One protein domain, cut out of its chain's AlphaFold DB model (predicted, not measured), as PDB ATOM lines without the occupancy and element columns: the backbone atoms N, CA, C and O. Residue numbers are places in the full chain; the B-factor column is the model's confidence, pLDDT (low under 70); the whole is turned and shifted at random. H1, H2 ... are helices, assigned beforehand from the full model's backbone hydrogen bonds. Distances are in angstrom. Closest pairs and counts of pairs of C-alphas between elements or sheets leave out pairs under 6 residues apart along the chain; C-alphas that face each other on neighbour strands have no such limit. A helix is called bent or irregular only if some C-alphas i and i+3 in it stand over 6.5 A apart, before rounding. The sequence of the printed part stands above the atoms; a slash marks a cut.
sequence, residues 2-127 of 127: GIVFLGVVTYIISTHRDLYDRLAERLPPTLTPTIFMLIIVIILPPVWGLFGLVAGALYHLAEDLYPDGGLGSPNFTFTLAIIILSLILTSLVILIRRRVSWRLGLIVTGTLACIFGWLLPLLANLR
ATOM      1  N   GLY A   2     -10.058 -42.808  37.223       73.00
ATOM      2  CA  GLY A   2     -10.112 -41.855  38.339       73.00
ATOM      3  C   GLY A   2     -11.486 -41.756  39.009       73.00
ATOM      4  O   GLY A   2     -11.557 -41.785  40.227       73.00
ATOM      5  N   ILE A   3     -12.575 -41.763  38.233       76.62
ATOM      6  CA  ILE A   3     -13.953 -41.705  38.758       76.62
ATOM      7  C   ILE A   3     -14.326 -42.952  39.573       76.62
ATOM      8  O   ILE A   3     -14.897 -42.822  40.649       76.62
ATOM      9  N   VAL A   4     -13.985 -44.157  39.099       76.19
ATOM     10  CA  VAL A   4     -14.269 -45.410  39.827       76.19
ATOM     11  C   VAL A   4     -13.474 -45.449  41.128       76.19
ATOM     12  O   VAL A   4     -14.023 -45.764  42.178       76.19
ATOM     13  N   PHE A   5     -12.201 -45.053  41.080       76.31
ATOM     14  CA  PHE A   5     -11.361 -44.982  42.270       76.31
ATOM     15  C   PHE A   5     -11.872 -43.930  43.265       76.31
ATOM     16  O   PHE A   5     -11.986 -44.226  44.452       76.31
ATOM     17  N   LEU A   6     -12.256 -42.739  42.790       79.38
ATOM     18  CA  LEU A   6     -12.900 -41.711  43.612       79.38
ATOM     19  C   LEU A   6     -14.191 -42.225  44.242       79.38
ATOM     20  O   LEU A   6     -14.372 -42.039  45.437       79.38
ATOM     21  N   GLY A   7     -15.044 -42.906  43.475       78.75
ATOM     22  CA  GLY A   7     -16.287 -43.502  43.966       78.75
ATOM     23  C   GLY A   7     -16.056 -44.553  45.053       78.75
ATOM     24  O   GLY A   7     -16.768 -44.578  46.051       78.75
ATOM     25  N   VAL A   8     -15.025 -45.390  44.911       77.94
ATOM     26  CA  VAL A   8     -14.653 -46.374  45.939       77.94
ATOM     27  C   VAL A   8     -14.098 -45.683  47.187       77.94
ATOM     28  O   VAL A   8     -14.471 -46.044  48.302       77.94
ATOM     29  N   VAL A   9     -13.239 -44.674  47.028       75.81
ATOM     30  CA  VAL A   9     -12.672 -43.911  48.151       75.81
ATOM     31  C   VAL A   9     -13.766 -43.167  48.916       75.81
ATOM     32  O   VAL A   9     -13.818 -43.259  50.143       75.81
ATOM     33  N   THR A  10     -14.671 -42.478  48.218       76.25
ATOM     34  CA  THR A  10     -15.795 -41.775  48.849       76.25
ATOM     35  C   THR A  10     -16.761 -42.748  49.515       76.25
ATOM     36  O   THR A  10     -17.189 -42.475  50.632       76.25
ATOM     37  N   TYR A  11     -17.039 -43.905  48.903       80.62
ATOM     38  CA  TYR A  11     -17.847 -44.966  49.510       80.62
ATOM     39  C   TYR A  11     -17.230 -45.511  50.806       80.62
ATOM     40  O   TYR A  11     -17.927 -45.685  51.805       80.62
ATOM     41  N   ILE A  12     -15.919 -45.764  50.824       75.94
ATOM     42  CA  ILE A  12     -15.225 -46.252  52.024       75.94
ATOM     43  C   ILE A  12     -15.278 -45.203  53.139       75.94
ATOM     44  O   ILE A  12     -15.539 -45.549  54.288       75.94
ATOM     45  N   ILE A  13     -15.057 -43.927  52.812       74.19
ATOM     46  CA  ILE A  13     -15.070 -42.855  53.815       74.19
ATOM     47  C   ILE A  13     -16.493 -42.585  54.325       74.19
ATOM     48  O   ILE A  13     -16.676 -42.356  55.517       74.19
ATOM     49  N   SER A  14     -17.517 -42.663  53.469       72.44
ATOM     50  CA  SER A  14     -18.910 -42.482  53.895       72.44
ATOM     51  C   SER A  14     -19.416 -43.637  54.764       72.44
ATOM     52  O   SER A  14     -20.176 -43.409  55.706       72.44
ATOM     53  N   THR A  15     -18.965 -44.863  54.480       77.56
ATOM     54  CA  THR A  15     -19.335 -46.075  55.228       77.56
ATOM     55  C   THR A  15     -18.612 -46.166  56.576       77.56
ATOM     56  O   THR A  15     -19.132 -46.766  57.517       77.56
ATOM     57  N   HIS A  16     -17.428 -45.561  56.703       75.00
ATOM     58  CA  HIS A  16     -16.622 -45.570  57.925       75.00
ATOM     59  C   HIS A  16     -16.310 -44.138  58.364       75.00
ATOM     60  O   HIS A  16     -15.212 -43.630  58.130       75.00
ATOM     61  N   ARG A  17     -17.289 -43.481  59.004       70.19
ATOM     62  CA  ARG A  17     -17.146 -42.104  59.524       70.19
ATOM     63  C   ARG A  17     -15.972 -41.964  60.500       70.19
ATOM     64  O   ARG A  17     -15.307 -40.940  60.515       70.19
ATOM     65  N   ASP A  18     -15.641 -43.035  61.204       74.25
ATOM     66  CA  ASP A  18     -14.461 -43.191  62.053       74.25
ATOM     67  C   ASP A  18     -13.119 -42.985  61.314       74.25
ATOM     68  O   ASP A  18     -12.124 -42.614  61.936       74.25
ATOM     69  N   LEU A  19     -13.064 -43.158  59.987       70.06
ATOM     70  CA  LEU A  19     -11.891 -42.782  59.187       70.06
ATOM     71  C   LEU A  19     -11.750 -41.267  59.042       70.06
ATOM     72  O   LEU A  19     -10.624 -40.779  58.979       70.06
ATOM     73  N   TYR A  20     -12.866 -40.539  58.978       69.88
ATOM     74  CA  TYR A  20     -12.871 -39.082  58.877       69.88
ATOM     75  C   TYR A  20     -12.324 -38.454  60.161       69.88
ATOM     76  O   TYR A  20     -11.450 -37.593  60.088       69.88
ATOM     77  N   ASP A  21     -12.744 -38.965  61.319       74.44
ATOM     78  CA  ASP A  21     -12.266 -38.497  62.623       74.44
ATOM     79  C   ASP A  21     -10.775 -38.810  62.822       74.44
ATOM     80  O   ASP A  21      -9.997 -37.940  63.207       74.44
ATOM     81  N   ARG A  22     -10.325 -40.015  62.443       76.31
ATOM     82  CA  ARG A  22      -8.894 -40.385  62.476       76.31
ATOM     83  C   ARG A  22      -8.034 -39.587  61.498       76.31
ATOM     84  O   ARG A  22      -6.842 -39.403  61.739       76.31
ATOM     85  N   LEU A  23      -8.598 -39.184  60.360       70.94
ATOM     86  CA  LEU A  23      -7.932 -38.290  59.417       70.94
ATOM     87  C   LEU A  23      -7.822 -36.893  60.018       70.94
ATOM     88  O   LEU A  23      -6.736 -36.329  59.990       70.94
ATOM     89  N   ALA A  24      -8.894 -36.372  60.617       71.94
ATOM     90  CA  ALA A  24      -8.885 -35.081  61.300       71.94
ATOM     91  C   ALA A  24      -7.859 -35.037  62.445       71.94
ATOM     92  O   ALA A  24      -7.150 -34.049  62.586       71.94
ATOM     93  N   GLU A  25      -7.716 -36.127  63.201       79.19
ATOM     94  CA  GLU A  25      -6.761 -36.237  64.312       79.19
ATOM     95  C   GLU A  25      -5.290 -36.282  63.852       79.19
ATOM     96  O   GLU A  25      -4.383 -35.919  64.597       79.19
ATOM     97  N   ARG A  26      -5.034 -36.714  62.610       77.88
ATOM     98  CA  ARG A  26      -3.683 -36.795  62.023       77.88
ATOM     99  C   ARG A  26      -3.337 -35.634  61.100       77.88
ATOM    100  O   ARG A  26      -2.179 -35.510  60.701       77.88
ATOM    101  N   LEU A  27      -4.323 -34.836  60.707       76.44
ATOM    102  CA  LEU A  27      -4.116 -33.690  59.837       76.44
ATOM    103  C   LEU A  27      -3.660 -32.483  60.668       76.44
ATOM    104  O   LEU A  27      -4.144 -32.274  61.780       76.44
ATOM    105  N   PRO A  28      -2.726 -31.667  60.148       77.12
ATOM    106  CA  PRO A  28      -2.381 -30.411  60.794       77.12
ATOM    107  C   PRO A  28      -3.625 -29.509  60.869       77.12
ATOM    108  O   PRO A  28      -4.458 -29.545  59.961       77.12
ATOM    109  N   PRO A  29      -3.748 -28.657  61.901       71.12
ATOM    110  CA  PRO A  29      -4.952 -27.859  62.163       71.12
ATOM    111  C   PRO A  29      -5.323 -26.873  61.039       71.12
ATOM    112  O   PRO A  29      -6.420 -26.325  61.033       71.12
ATOM    113  N   THR A  30      -4.430 -26.654  60.073       75.75
ATOM    114  CA  THR A  30      -4.664 -25.844  58.870       75.75
ATOM    115  C   THR A  30      -5.379 -26.595  57.742       75.75
ATOM    116  O   THR A  30      -5.907 -25.956  56.834       75.75
ATOM    117  N   LEU A  31      -5.410 -27.933  57.768       77.62
ATOM    118  CA  LEU A  31      -6.026 -28.766  56.735       77.62
ATOM    119  C   LEU A  31      -7.305 -29.418  57.255       77.62
ATOM    120  O   LEU A  31      -7.291 -30.503  57.832       77.62
ATOM    121  N   THR A  32      -8.440 -28.785  56.967       81.44
ATOM    122  CA  THR A  32      -9.752 -29.406  57.167       81.44
ATOM    123  C   THR A  32      -9.846 -30.684  56.322       81.44
ATOM    124  O   THR A  32      -9.424 -30.672  55.159       81.44
ATOM    125  N   PRO A  33     -10.454 -31.777  56.819       77.19
ATOM    126  CA  PRO A  33     -10.583 -33.010  56.037       77.19
ATOM    127  C   PRO A  33     -11.297 -32.815  54.683       77.19
ATOM    128  O   PRO A  33     -11.020 -33.526  53.718       77.19
ATOM    129  N   THR A  34     -12.161 -31.800  54.573       80.38
ATOM    130  CA  THR A  34     -12.779 -31.363  53.312       80.38
ATOM    131  C   THR A  34     -11.751 -30.868  52.290       80.38
ATOM    132  O   THR A  34     -11.816 -31.249  51.124       80.38
ATOM    133  N   ILE A  35     -10.774 -30.059  52.716       84.06
ATOM    134  CA  ILE A  35      -9.687 -29.569  51.854       84.06
ATOM    135  C   ILE A  35      -8.813 -30.746  51.424       84.06
ATOM    136  O   ILE A  35      -8.456 -30.858  50.255       84.06
ATOM    137  N   PHE A  36      -8.529 -31.674  52.342       82.06
ATOM    138  CA  PHE A  36      -7.775 -32.885  52.032       82.06
ATOM    139  C   PHE A  36      -8.466 -33.754  50.966       82.06
ATOM    140  O   PHE A  36      -7.831 -34.166  49.994       82.06
ATOM    141  N   MET A  37      -9.778 -33.981  51.087       81.38
ATOM    142  CA  MET A  37     -10.553 -34.660  50.043       81.38
ATOM    143  C   MET A  37     -10.498 -33.921  48.707       81.38
ATOM    144  O   MET A  37     -10.326 -34.555  47.667       81.38
ATOM    145  N   LEU A  38     -10.617 -32.594  48.725       84.38
ATOM    146  CA  LEU A  38     -10.577 -31.770  47.521       84.38
ATOM    147  C   LEU A  38      -9.215 -31.865  46.816       84.38
ATOM    148  O   LEU A  38      -9.168 -32.013  45.596       84.38
ATOM    149  N   ILE A  39      -8.115 -31.898  47.573       86.50
ATOM    150  CA  ILE A  39      -6.769 -32.149  47.040       86.50
ATOM    151  C   ILE A  39      -6.707 -33.518  46.350       86.50
ATOM    152  O   ILE A  39      -6.222 -33.608  45.224       86.50
ATOM    153  N   ILE A  40      -7.236 -34.576  46.977       84.00
ATOM    154  CA  ILE A  40      -7.286 -35.911  46.358       84.00
ATOM    155  C   ILE A  40      -8.076 -35.865  45.048       84.00
ATOM    156  O   ILE A  40      -7.611 -36.385  44.039       84.00
ATOM    157  N   VAL A  41      -9.245 -35.222  45.033       84.38
ATOM    158  CA  VAL A  41     -10.093 -35.113  43.836       84.38
ATOM    159  C   VAL A  41      -9.388 -34.377  42.696       84.38
ATOM    160  O   VAL A  41      -9.568 -34.755  41.542       84.38
ATOM    161  N   ILE A  42      -8.573 -33.365  42.998       87.00
ATOM    162  CA  ILE A  42      -7.846 -32.587  41.986       87.00
ATOM    163  C   ILE A  42      -6.603 -33.324  41.482       87.00
ATOM    164  O   ILE A  42      -6.340 -33.317  40.283       87.00
ATOM    165  N   ILE A  43      -5.834 -33.958  42.369       87.00
ATOM    166  CA  ILE A  43      -4.552 -34.592  42.016       87.00
ATOM    167  C   ILE A  43      -4.753 -35.961  41.363       87.00
ATOM    168  O   ILE A  43      -3.982 -36.364  40.489       87.00
ATOM    169  N   LEU A  44      -5.785 -36.698  41.766       84.94
ATOM    170  CA  LEU A  44      -5.974 -38.076  41.333       84.94
ATOM    171  C   LEU A  44      -6.245 -38.225  39.817       84.94
ATOM    172  O   LEU A  44      -5.688 -39.153  39.225       84.94
ATOM    173  N   PRO A  45      -7.034 -37.363  39.141       84.44
ATOM    174  CA  PRO A  45      -7.225 -37.452  37.693       84.44
ATOM    175  C   PRO A  45      -5.935 -37.226  36.878       84.44
ATOM    176  O   PRO A  45      -5.660 -38.067  36.022       84.44
ATOM    177  N   PRO A  46      -5.101 -36.195  37.144       87.69
ATOM    178  CA  PRO A  46      -3.783 -36.056  36.518       87.69
ATOM    179  C   PRO A  46      -2.881 -37.279  36.701       87.69
ATOM    180  O   PRO A  46      -2.263 -37.733  35.740       87.69
ATOM    181  N   VAL A  47      -2.845 -37.860  37.907       88.06
ATOM    182  CA  VAL A  47      -2.065 -39.079  38.188       88.06
ATOM    183  C   VAL A  47      -2.537 -40.247  37.320       88.06
ATOM    184  O   VAL A  47      -1.722 -40.955  36.731       88.06
ATOM    185  N   TRP A  48      -3.852 -40.427  37.174       84.31
ATOM    186  CA  TRP A  48      -4.401 -41.437  36.266       84.31
ATOM    187  C   TRP A  48      -4.123 -41.136  34.791       84.31
ATOM    188  O   TRP A  48      -3.935 -42.072  34.018       84.31
ATOM    189  N   GLY A  49      -4.084 -39.860  34.400       86.19
ATOM    190  CA  GLY A  49      -3.690 -39.441  33.056       86.19
ATOM    191  C   GLY A  49      -2.249 -39.837  32.736       86.19
ATOM    192  O   GLY A  49      -1.999 -40.447  31.699       86.19
ATOM    193  N   LEU A  50      -1.321 -39.589  33.664       88.44
ATOM    194  CA  LEU A  50       0.069 -40.042  33.553       88.44
ATOM    195  C   LEU A  50       0.161 -41.566  33.456       88.44
ATOM    196  O   LEU A  50       0.892 -42.085  32.616       88.44
ATOM    197  N   PHE A  51      -0.617 -42.288  34.262       85.81
ATOM    198  CA  PHE A  51      -0.665 -43.747  34.188       85.81
ATOM    199  C   PHE A  51      -1.149 -44.236  32.815       85.81
ATOM    200  O   PHE A  51      -0.585 -45.173  32.259       85.81
ATOM    201  N   GLY A  52      -2.156 -43.573  32.237       85.00
ATOM    202  CA  GLY A  52      -2.626 -43.856  30.880       85.00
ATOM    203  C   GLY A  52      -1.577 -43.576  29.807       85.00
ATOM    204  O   GLY A  52      -1.438 -44.372  28.885       85.00
ATOM    205  N   LEU A  53      -0.799 -42.502  29.959       87.00
ATOM    206  CA  LEU A  53       0.306 -42.176  29.056       87.00
ATOM    207  C   LEU A  53       1.387 -43.263  29.094       87.00
ATOM    208  O   LEU A  53       1.796 -43.759  28.048       87.00
ATOM    209  N   VAL A  54       1.798 -43.681  30.293       88.50
ATOM    210  CA  VAL A  54       2.775 -44.767  30.473       88.50
ATOM    211  C   VAL A  54       2.241 -46.080  29.901       88.50
ATOM    212  O   VAL A  54       2.954 -46.756  29.167       88.50
ATOM    213  N   ALA A  55       0.983 -46.427  30.179       84.62
ATOM    214  CA  ALA A  55       0.358 -47.631  29.635       84.62
ATOM    215  C   ALA A  55       0.285 -47.602  28.099       84.62
ATOM    216  O   ALA A  55       0.561 -48.615  27.467       84.62
ATOM    217  N   GLY A  56      -0.028 -46.451  27.496       84.19
ATOM    218  CA  GLY A  56      -0.032 -46.279  26.042       84.19
ATOM    219  C   GLY A  56       1.356 -46.421  25.418       84.19
ATOM    220  O   GLY A  56       1.504 -47.098  24.406       84.19
ATOM    221  N   ALA A  57       2.387 -45.855  26.050       84.81
ATOM    222  CA  ALA A  57       3.769 -46.033  25.605       84.81
ATOM    223  C   ALA A  57       4.210 -47.505  25.690       84.81
ATOM    224  O   ALA A  57       4.833 -48.020  24.765       84.81
ATOM    225  N   LEU A  58       3.845 -48.200  26.772       85.12
ATOM    226  CA  LEU A  58       4.112 -49.630  26.936       85.12
ATOM    227  C   LEU A  58       3.352 -50.487  25.918       85.12
ATOM    228  O   LEU A  58       3.906 -51.472  25.444       85.12
ATOM    229  N   TYR A  59       2.114 -50.118  25.574       81.62
ATOM    230  CA  TYR A  59       1.348 -50.790  24.524       81.62
ATOM    231  C   TYR A  59       2.064 -50.693  23.177       81.62
ATOM    232  O   TYR A  59       2.253 -51.710  22.522       81.62
ATOM    233  N   HIS A  60       2.516 -49.495  22.802       80.50
ATOM    234  CA  HIS A  60       3.208 -49.287  21.532       80.50
ATOM    235  C   HIS A  60       4.501 -50.115  21.440       80.50
ATOM    236  O   HIS A  60       4.733 -50.799  20.452       80.50
ATOM    237  N   LEU A  61       5.285 -50.162  22.524       82.31
ATOM    238  CA  LEU A  61       6.465 -51.032  22.601       82.31
ATOM    239  C   LEU A  61       6.110 -52.526  22.526       82.31
ATOM    240  O   LEU A  61       6.877 -53.320  21.986       82.31
ATOM    241  N   ALA A  62       4.976 -52.931  23.099       80.81
ATOM    242  CA  ALA A  62       4.518 -54.315  23.045       80.81
ATOM    243  C   ALA A  62       4.029 -54.709  21.644       80.81
ATOM    244  O   ALA A  62       4.179 -55.866  21.265       80.81
ATOM    245  N   GLU A  63       3.464 -53.770  20.886       78.25
ATOM    246  CA  GLU A  63       3.032 -53.959  19.498       78.25
ATOM    247  C   GLU A  63       4.225 -54.199  18.566       78.25
ATOM    248  O   GLU A  63       4.184 -55.128  17.761       78.25
ATOM    249  N   ASP A  64       5.322 -53.464  18.761       76.62
ATOM    250  CA  ASP A  64       6.566 -53.658  18.004       76.62
ATOM    251  C   ASP A  64       7.232 -55.022  18.276       76.62
ATOM    252  O   ASP A  64       7.850 -55.610  17.387       76.62
ATOM    253  N   LEU A  65       7.133 -55.532  19.510       75.94
ATOM    254  CA  LEU A  65       7.774 -56.788  19.925       75.94
ATOM    255  C   LEU A  65       6.909 -58.027  19.658       75.94
ATOM    256  O   LEU A  65       7.441 -59.090  19.339       75.94
ATOM    257  N   TYR A  66       5.592 -57.902  19.828       73.44
ATOM    258  CA  TYR A  66       4.625 -58.993  19.729       73.44
ATOM    259  C   TYR A  66       3.334 -58.483  19.069       73.44
ATOM    260  O   TYR A  66       2.395 -58.106  19.775       73.44
ATOM    261  N   PRO A  67       3.253 -58.494  17.727       70.25
ATOM    262  CA  PRO A  67       2.083 -58.011  16.990       70.25
ATOM    263  C   PRO A  67       0.879 -58.972  17.048       70.25
ATOM    264  O   PRO A  67      -0.159 -58.708  16.441       70.25
ATOM    265  N   ASP A  68       1.001 -60.099  17.755       73.94
ATOM    266  CA  ASP A  68      -0.044 -61.114  17.828       73.94
ATOM    267  C   ASP A  68      -1.244 -60.641  18.671       73.94
ATOM    268  O   ASP A  68      -1.172 -60.418  19.890       73.94
ATOM    269  N   GLY A  69      -2.395 -60.538  18.008       68.88
ATOM    270  CA  GLY A  69      -3.683 -60.262  18.636       68.88
ATOM    271  C   GLY A  69      -4.324 -61.499  19.271       68.88
ATOM    272  O   GLY A  69      -4.115 -62.635  18.846       68.88
ATOM    273  N   GLY A  70      -5.159 -61.285  20.292       67.94
ATOM    274  CA  GLY A  70      -5.865 -62.363  20.992       67.94
ATOM    275  C   GLY A  70      -6.836 -61.861  22.066       67.94
ATOM    276  O   GLY A  70      -6.767 -60.712  22.502       67.94
ATOM    277  N   LEU A  71      -7.785 -62.717  22.480       64.00
ATOM    278  CA  LEU A  71      -8.868 -62.409  23.443       64.00
ATOM    279  C   LEU A  71      -9.787 -61.227  23.055       64.00
ATOM    280  O   LEU A  71     -10.441 -60.636  23.913       64.00
ATOM    281  N   GLY A  72      -9.862 -60.869  21.770       62.41
ATOM    282  CA  GLY A  72     -10.615 -59.692  21.312       62.41
ATOM    283  C   GLY A  72      -9.892 -58.359  21.547       62.41
ATOM    284  O   GLY A  72     -10.514 -57.306  21.425       62.41
ATOM    285  N   SER A  73      -8.596 -58.401  21.877       69.44
ATOM    286  CA  SER A  73      -7.703 -57.239  21.923       69.44
ATOM    287  C   SER A  73      -6.652 -57.322  20.798       69.44
ATOM    288  O   SER A  73      -6.187 -58.426  20.499       69.44
ATOM    289  N   PRO A  74      -6.263 -56.188  20.188       70.44
ATOM    290  CA  PRO A  74      -5.190 -56.119  19.190       70.44
ATOM    291  C   PRO A  74      -3.826 -56.663  19.638       70.44
ATOM    292  O   PRO A  74      -3.080 -57.134  18.794       70.44
ATOM    293  N   ASN A  75      -3.518 -56.664  20.941       76.75
ATOM    294  CA  ASN A  75      -2.267 -57.210  21.475       76.75
ATOM    295  C   ASN A  75      -2.543 -58.099  22.694       76.75
ATOM    296  O   ASN A  75      -2.873 -57.608  23.778       76.75
ATOM    297  N   PHE A  76      -2.400 -59.415  22.529       78.00
ATOM    298  CA  PHE A  76      -2.697 -60.377  23.595       78.00
ATOM    299  C   PHE A  76      -1.737 -60.255  24.785       78.00
ATOM    300  O   PHE A  76      -2.165 -60.301  25.941       78.00
ATOM    301  N   THR A  77      -0.444 -60.085  24.507       79.19
ATOM    302  CA  THR A  77       0.625 -60.052  25.515       79.19
ATOM    303  C   THR A  77       0.444 -58.877  26.471       79.19
ATOM    304  O   THR A  77       0.527 -59.042  27.690       79.19
ATOM    305  N   PHE A  78       0.119 -57.700  25.935       80.06
ATOM    306  CA  PHE A  78      -0.154 -56.509  26.734       80.06
ATOM    307  C   PHE A  78      -1.397 -56.679  27.622       80.06
ATOM    308  O   PHE A  78      -1.357 -56.402  28.824       80.06
ATOM    309  N   THR A  79      -2.484 -57.208  27.058       81.50
ATOM    310  CA  THR A  79      -3.730 -57.476  27.786       81.50
ATOM    311  C   THR A  79      -3.507 -58.459  28.933       81.50
ATOM    312  O   THR A  79      -3.953 -58.218  30.058       81.50
ATOM    313  N   LEU A  80      -2.756 -59.536  28.686       82.62
ATOM    314  CA  LEU A  80      -2.404 -60.522  29.703       82.62
ATOM    315  C   LEU A  80      -1.569 -59.895  30.829       82.62
ATOM    316  O   LEU A  80      -1.865 -60.106  32.007       82.62
ATOM    317  N   ALA A  81      -0.565 -59.084  30.482       84.50
ATOM    318  CA  ALA A  81       0.276 -58.391  31.455       84.50
ATOM    319  C   ALA A  81      -0.548 -57.468  32.367       84.50
ATOM    320  O   ALA A  81      -0.356 -57.466  33.583       84.50
ATOM    321  N   ILE A  82      -1.519 -56.740  31.809       84.50
ATOM    322  CA  ILE A  82      -2.424 -55.882  32.584       84.50
ATOM    323  C   ILE A  82      -3.325 -56.694  33.505       84.50
ATOM    324  O   ILE A  82      -3.527 -56.299  34.652       84.50
ATOM    325  N   ILE A  83      -3.866 -57.821  33.038       84.25
ATOM    326  CA  ILE A  83      -4.698 -58.695  33.874       84.25
ATOM    327  C   ILE A  83      -3.882 -59.212  35.060       84.25
ATOM    328  O   ILE A  83      -4.334 -59.116  36.201       84.25
ATOM    329  N   ILE A  84      -2.664 -59.696  34.809       86.31
ATOM    330  CA  ILE A  84      -1.759 -60.189  35.852       86.31
ATOM    331  C   ILE A  84      -1.419 -59.068  36.837       86.31
ATOM    332  O   ILE A  84      -1.563 -59.251  38.045       86.31
ATOM    333  N   LEU A  85      -1.038 -57.888  36.342       83.75
ATOM    334  CA  LEU A  85      -0.739 -56.726  37.178       83.75
ATOM    335  C   LEU A  85      -1.942 -56.337  38.049       83.75
ATOM    336  O   LEU A  85      -1.797 -56.103  39.249       83.75
ATOM    337  N   SER A  86      -3.137 -56.308  37.460       82.62
ATOM    338  CA  SER A  86      -4.387 -55.984  38.146       82.62
ATOM    339  C   SER A  86      -4.695 -56.983  39.264       82.62
ATOM    340  O   SER A  86      -5.042 -56.586  40.380       82.62
ATOM    341  N   LEU A  87      -4.514 -58.281  38.996       85.00
ATOM    342  CA  LEU A  87      -4.683 -59.343  39.987       85.00
ATOM    343  C   LEU A  87      -3.670 -59.209  41.126       85.00
ATOM    344  O   LEU A  87      -4.080 -59.209  42.282       85.00
ATOM    345  N   ILE A  88      -2.382 -59.010  40.825       86.06
ATOM    346  CA  ILE A  88      -1.326 -58.843  41.837       86.06
ATOM    347  C   ILE A  88      -1.627 -57.647  42.745       86.06
ATOM    348  O   ILE A  88      -1.594 -57.780  43.970       86.06
ATOM    349  N   LEU A  89      -1.960 -56.491  42.164       81.25
ATOM    350  CA  LEU A  89      -2.297 -55.286  42.925       81.25
ATOM    351  C   LEU A  89      -3.514 -55.515  43.821       81.25
ATOM    352  O   LEU A  89      -3.519 -55.121  44.987       81.25
ATOM    353  N   THR A  90      -4.532 -56.195  43.299       81.81
ATOM    354  CA  THR A  90      -5.751 -56.496  44.053       81.81
ATOM    355  C   THR A  90      -5.468 -57.461  45.202       81.81
ATOM    356  O   THR A  90      -5.879 -57.206  46.334       81.81
ATOM    357  N   SER A  91      -4.713 -58.530  44.946       81.75
ATOM    358  CA  SER A  91      -4.273 -59.479  45.965       81.75
ATOM    359  C   SER A  91      -3.460 -58.787  47.056       81.75
ATOM    360  O   SER A  91      -3.725 -59.007  48.235       81.75
ATOM    361  N   LEU A  92      -2.533 -57.894  46.696       82.62
ATOM    362  CA  LEU A  92      -1.728 -57.147  47.660       82.62
ATOM    363  C   LEU A  92      -2.598 -56.251  48.555       82.62
ATOM    364  O   LEU A  92      -2.428 -56.241  49.775       82.62
ATOM    365  N   VAL A  93      -3.575 -55.545  47.976       78.38
ATOM    366  CA  VAL A  93      -4.515 -54.705  48.735       78.38
ATOM    367  C   VAL A  93      -5.351 -55.539  49.706       78.38
ATOM    368  O   VAL A  93      -5.532 -55.131  50.853       78.38
ATOM    369  N   ILE A  94      -5.827 -56.710  49.282       78.69
ATOM    370  CA  ILE A  94      -6.619 -57.616  50.126       78.69
ATOM    371  C   ILE A  94      -5.766 -58.209  51.256       78.69
ATOM    372  O   ILE A  94      -6.240 -58.316  52.389       78.69
ATOM    373  N   LEU A  95      -4.500 -58.543  50.983       79.88
ATOM    374  CA  LEU A  95      -3.562 -59.055  51.985       79.88
ATOM    375  C   LEU A  95      -3.214 -57.995  53.041       79.88
ATOM    376  O   LEU A  95      -3.249 -58.291  54.235       79.88
ATOM    377  N   ILE A  96      -2.927 -56.758  52.624       77.19
ATOM    378  CA  ILE A  96      -2.575 -55.653  53.533       77.19
ATOM    379  C   ILE A  96      -3.802 -55.175  54.316       77.19
ATOM    380  O   ILE A  96      -3.727 -54.908  55.517       77.19
ATOM    381  N   ARG A  97      -4.960 -55.066  53.657       68.06
ATOM    382  CA  ARG A  97      -6.223 -54.677  54.288       68.06
ATOM    383  C   ARG A  97      -7.215 -55.832  54.248       68.06
ATOM    384  O   ARG A  97      -8.175 -55.811  53.482       68.06
ATOM    385  N   ARG A  98      -7.086 -56.740  55.222       62.28
ATOM    386  CA  ARG A  98      -8.043 -57.830  55.521       62.28
ATOM    387  C   ARG A  98      -9.520 -57.403  55.644       62.28
ATOM    388  O   ARG A  98     -10.399 -58.255  55.643       62.28
ATOM    389  N   ARG A  99      -9.795 -56.103  55.804       61.66
ATOM    390  CA  ARG A  99     -11.135 -55.500  55.945       61.66
ATOM    391  C   ARG A  99     -11.717 -54.942  54.641       61.66
ATOM    392  O   ARG A  99     -12.865 -54.515  54.650       61.66
ATOM    393  N   VAL A 100     -10.957 -54.881  53.546       64.50
ATOM    394  CA  VAL A 100     -11.504 -54.411  52.264       64.50
ATOM    395  C   VAL A 100     -12.420 -55.494  51.707       64.50
ATOM    396  O   VAL A 100     -12.006 -56.636  51.519       64.50
ATOM    397  N   SER A 101     -13.679 -55.136  51.451       68.75
ATOM    398  CA  SER A 101     -14.664 -56.041  50.865       68.75
ATOM    399  C   SER A 101     -14.143 -56.601  49.543       68.75
ATOM    400  O   SER A 101     -13.895 -55.838  48.612       68.75
ATOM    401  N   TRP A 102     -14.052 -57.930  49.432       71.38
ATOM    402  CA  TRP A 102     -13.640 -58.642  48.210       71.38
ATOM    403  C   TRP A 102     -14.362 -58.125  46.951       71.38
ATOM    404  O   TRP A 102     -13.767 -57.985  45.886       71.38
ATOM    405  N   ARG A 103     -15.635 -57.730  47.105       76.06
ATOM    406  CA  ARG A 103     -16.463 -57.108  46.059       76.06
ATOM    407  C   ARG A 103     -15.869 -55.812  45.492       76.06
ATOM    408  O   ARG A 103     -15.896 -55.626  44.284       76.06
ATOM    409  N   LEU A 104     -15.327 -54.930  46.337       74.12
ATOM    410  CA  LEU A 104     -14.709 -53.674  45.893       74.12
ATOM    411  C   LEU A 104     -13.414 -53.938  45.126       74.12
ATOM    412  O   LEU A 104     -13.175 -53.290  44.111       74.12
ATOM    413  N   GLY A 105     -12.623 -54.916  45.584       77.44
ATOM    414  CA  GLY A 105     -11.434 -55.380  44.872       77.44
ATOM    415  C   GLY A 105     -11.790 -55.781  43.446       77.44
ATOM    416  O   GLY A 105     -11.311 -55.152  42.513       77.44
ATOM    417  N   LEU A 106     -12.736 -56.713  43.290       80.56
ATOM    418  CA  LEU A 106     -13.189 -57.194  41.980       80.56
ATOM    419  C   LEU A 106     -13.681 -56.079  41.047       80.56
ATOM    420  O   LEU A 106     -13.366 -56.108  39.860       80.56
ATOM    421  N   ILE A 107     -14.431 -55.096  41.561       80.44
ATOM    422  CA  ILE A 107     -14.906 -53.962  40.750       80.44
ATOM    423  C   ILE A 107     -13.717 -53.160  40.215       80.44
ATOM    424  O   ILE A 107     -13.663 -52.858  39.022       80.44
ATOM    425  N   VAL A 108     -12.741 -52.838  41.069       80.38
ATOM    426  CA  VAL A 108     -11.548 -52.088  40.655       80.38
ATOM    427  C   VAL A 108     -10.718 -52.904  39.662       80.38
ATOM    428  O   VAL A 108     -10.390 -52.386  38.595       80.38
ATOM    429  N   THR A 109     -10.448 -54.181  39.952       82.62
ATOM    430  CA  THR A 109      -9.686 -55.088  39.076       82.62
ATOM    431  C   THR A 109     -10.333 -55.219  37.705       82.62
ATOM    432  O   THR A 109      -9.655 -55.087  36.688       82.62
ATOM    433  N   GLY A 110     -11.645 -55.472  37.683       82.88
ATOM    434  CA  GLY A 110     -12.411 -55.707  36.466       82.88
ATOM    435  C   GLY A 110     -12.475 -54.460  35.603       82.88
ATOM    436  O   GLY A 110     -12.232 -54.525  34.401       82.88
ATOM    437  N   THR A 111     -12.690 -53.296  36.221       83.31
ATOM    438  CA  THR A 111     -12.628 -52.036  35.483       83.31
ATOM    439  C   THR A 111     -11.220 -51.856  34.894       83.31
ATOM    440  O   THR A 111     -11.091 -51.399  33.760       83.31
ATOM    441  N   LEU A 112     -10.154 -52.162  35.656       82.75
ATOM    442  CA  LEU A 112      -8.760 -51.903  35.257       82.75
ATOM    443  C   LEU A 112      -8.368 -52.775  34.072       82.75
ATOM    444  O   LEU A 112      -7.854 -52.259  33.080       82.75
ATOM    445  N   ALA A 113      -8.715 -54.057  34.147       83.12
ATOM    446  CA  ALA A 113      -8.570 -54.995  33.049       83.12
ATOM    447  C   ALA A 113      -9.359 -54.538  31.813       83.12
ATOM    448  O   ALA A 113      -8.786 -54.483  30.733       83.12
ATOM    449  N   CYS A 114     -10.624 -54.126  31.950       83.94
ATOM    450  CA  CYS A 114     -11.416 -53.665  30.804       83.94
ATOM    451  C   CYS A 114     -10.842 -52.404  30.141       83.94
ATOM    452  O   CYS A 114     -10.714 -52.361  28.918       83.94
ATOM    453  N   ILE A 115     -10.496 -51.373  30.921       82.06
ATOM    454  CA  ILE A 115     -10.027 -50.098  30.358       82.06
ATOM    455  C   ILE A 115      -8.640 -50.249  29.735       82.06
ATOM    456  O   ILE A 115      -8.430 -49.817  28.609       82.06
ATOM    457  N   PHE A 116      -7.680 -50.842  30.438       79.81
ATOM    458  CA  PHE A 116      -6.320 -50.903  29.908       79.81
ATOM    459  C   PHE A 116      -6.090 -52.122  29.018       79.81
ATOM    460  O   PHE A 116      -5.326 -52.022  28.070       79.81
ATOM    461  N   GLY A 117      -6.736 -53.254  29.296       79.06
ATOM    462  CA  GLY A 117      -6.548 -54.483  28.527       79.06
ATOM    463  C   GLY A 117      -7.329 -54.506  27.214       79.06
ATOM    464  O   GLY A 117      -6.820 -54.991  26.219       79.06
ATOM    465  N   TRP A 118      -8.542 -53.953  27.165       81.81
ATOM    466  CA  TRP A 118      -9.333 -53.953  25.925       81.81
ATOM    467  C   TRP A 118      -9.496 -52.566  25.332       81.81
ATOM    468  O   TRP A 118      -9.194 -52.364  24.159       81.81
ATOM    469  N   LEU A 119      -9.971 -51.605  26.130       81.94
ATOM    470  CA  LEU A 119     -10.330 -50.286  25.614       81.94
ATOM    471  C   LEU A 119      -9.106 -49.570  25.020       81.94
ATOM    472  O   LEU A 119      -9.186 -49.058  23.913       81.94
ATOM    473  N   LEU A 120      -7.969 -49.568  25.720       81.06
ATOM    474  CA  LEU A 120      -6.759 -48.882  25.264       81.06
ATOM    475  C   LEU A 120      -6.213 -49.466  23.945       81.06
ATOM    476  O   LEU A 120      -6.060 -48.683  23.007       81.06
ATOM    477  N   PRO A 121      -6.005 -50.790  23.802       74.94
ATOM    478  CA  PRO A 121      -5.626 -51.395  22.523       74.94
ATOM    479  C   PRO A 121      -6.617 -51.118  21.388       74.94
ATOM    480  O   PRO A 121      -6.210 -50.802  20.274       74.94
ATOM    481  N   LEU A 122      -7.926 -51.182  21.664       79.00
ATOM    482  CA  LEU A 122      -8.954 -50.871  20.668       79.00
ATOM    483  C   LEU A 122      -8.865 -49.416  20.192       79.00
ATOM    484  O   LEU A 122      -8.943 -49.174  18.993       79.00
ATOM    485  N   LEU A 123      -8.678 -48.455  21.105       78.12
ATOM    486  CA  LEU A 123      -8.486 -47.047  20.740       78.12
ATOM    487  C   LEU A 123      -7.179 -46.804  19.980       78.12
ATOM    488  O   LEU A 123      -7.144 -45.916  19.133       78.12
ATOM    489  N   ALA A 124      -6.121 -47.553  20.286       74.38
ATOM    490  CA  ALA A 124      -4.841 -47.426  19.598       74.38
ATOM    491  C   ALA A 124      -4.928 -47.905  18.139       74.38
ATOM    492  O   ALA A 124      -4.413 -47.229  17.257       74.38
ATOM    493  N   ASN A 125      -5.642 -49.007  17.893       73.31
ATOM    494  CA  ASN A 125      -5.834 -49.581  16.556       73.31
ATOM    495  C   ASN A 125      -6.945 -48.888  15.733       73.31
ATOM    496  O   ASN A 125      -7.117 -49.157  14.551       73.31
ATOM    497  N   LEU A 126      -7.738 -48.002  16.345       68.81
ATOM    498  CA  LEU A 126      -8.766 -47.191  15.667       68.81
ATOM    499  C   LEU A 126      -8.176 -46.009  14.866       68.81
ATOM    500  O   LEU A 126      -8.919 -45.108  14.470       68.81
ATOM    501  N   ARG A 127      -6.859 -45.984  14.660       51.75
ATOM    502  CA  ARG A 127      -6.096 -44.881  14.078       51.75
ATOM    503  C   ARG A 127      -5.357 -45.333  12.828       51.75
ATOM    504  O   ARG A 127      -5.299 -44.508  11.891       51.75
TER     505      ARG A 127
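AT A GLANCE: This is residues 2 to 127 of the 127 residues of an uncharacterized protein of Dehalococcoidia bacterium (UniProt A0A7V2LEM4). Bent helix H3 runs along the length of a loose, elongated frame, with H2 across one end; the long hairpin of H4 and H5 has its centres nearest the middle and meets H3b at residues 55 to 62, and H1 bridges from H5 to H2. Printed are 126 residues with five named helices, H1 to H5: all helix. The radius of gyration of the C-alphas is 17.7 A, the spans 54 by 28 by 18 A.

HOW THE PARTS SIT: H1, residues 2 to 15, only just touches H5, residues 102 to 125, with 3 C-alpha pairs within 8 A. H3, residues 33 to 65, one helix by its hydrogen bonds, is bent: C-alphas 42 and 45, ending H3a and beginning H3b, are 6.5 A apart. H2, residues 17 to 26, is about perpendicular, 85 degrees, to H3a. H4, residues 76 to 96, and H5 are a hairpin, closest C-alphas Thr 79 and Gly 117, 4.2 A. H5 has 18 of 20 O i to N i+4 pairs within hydrogen-bond range.

IN THESE COORDINATES: H1 begins at C-alpha 2, (-10.112, -41.855, 38.339); H5 ends at C-alpha 125, (-5.834, -49.581, 16.556).

THE WHOLE: In 13 residues pLDDT is under 70.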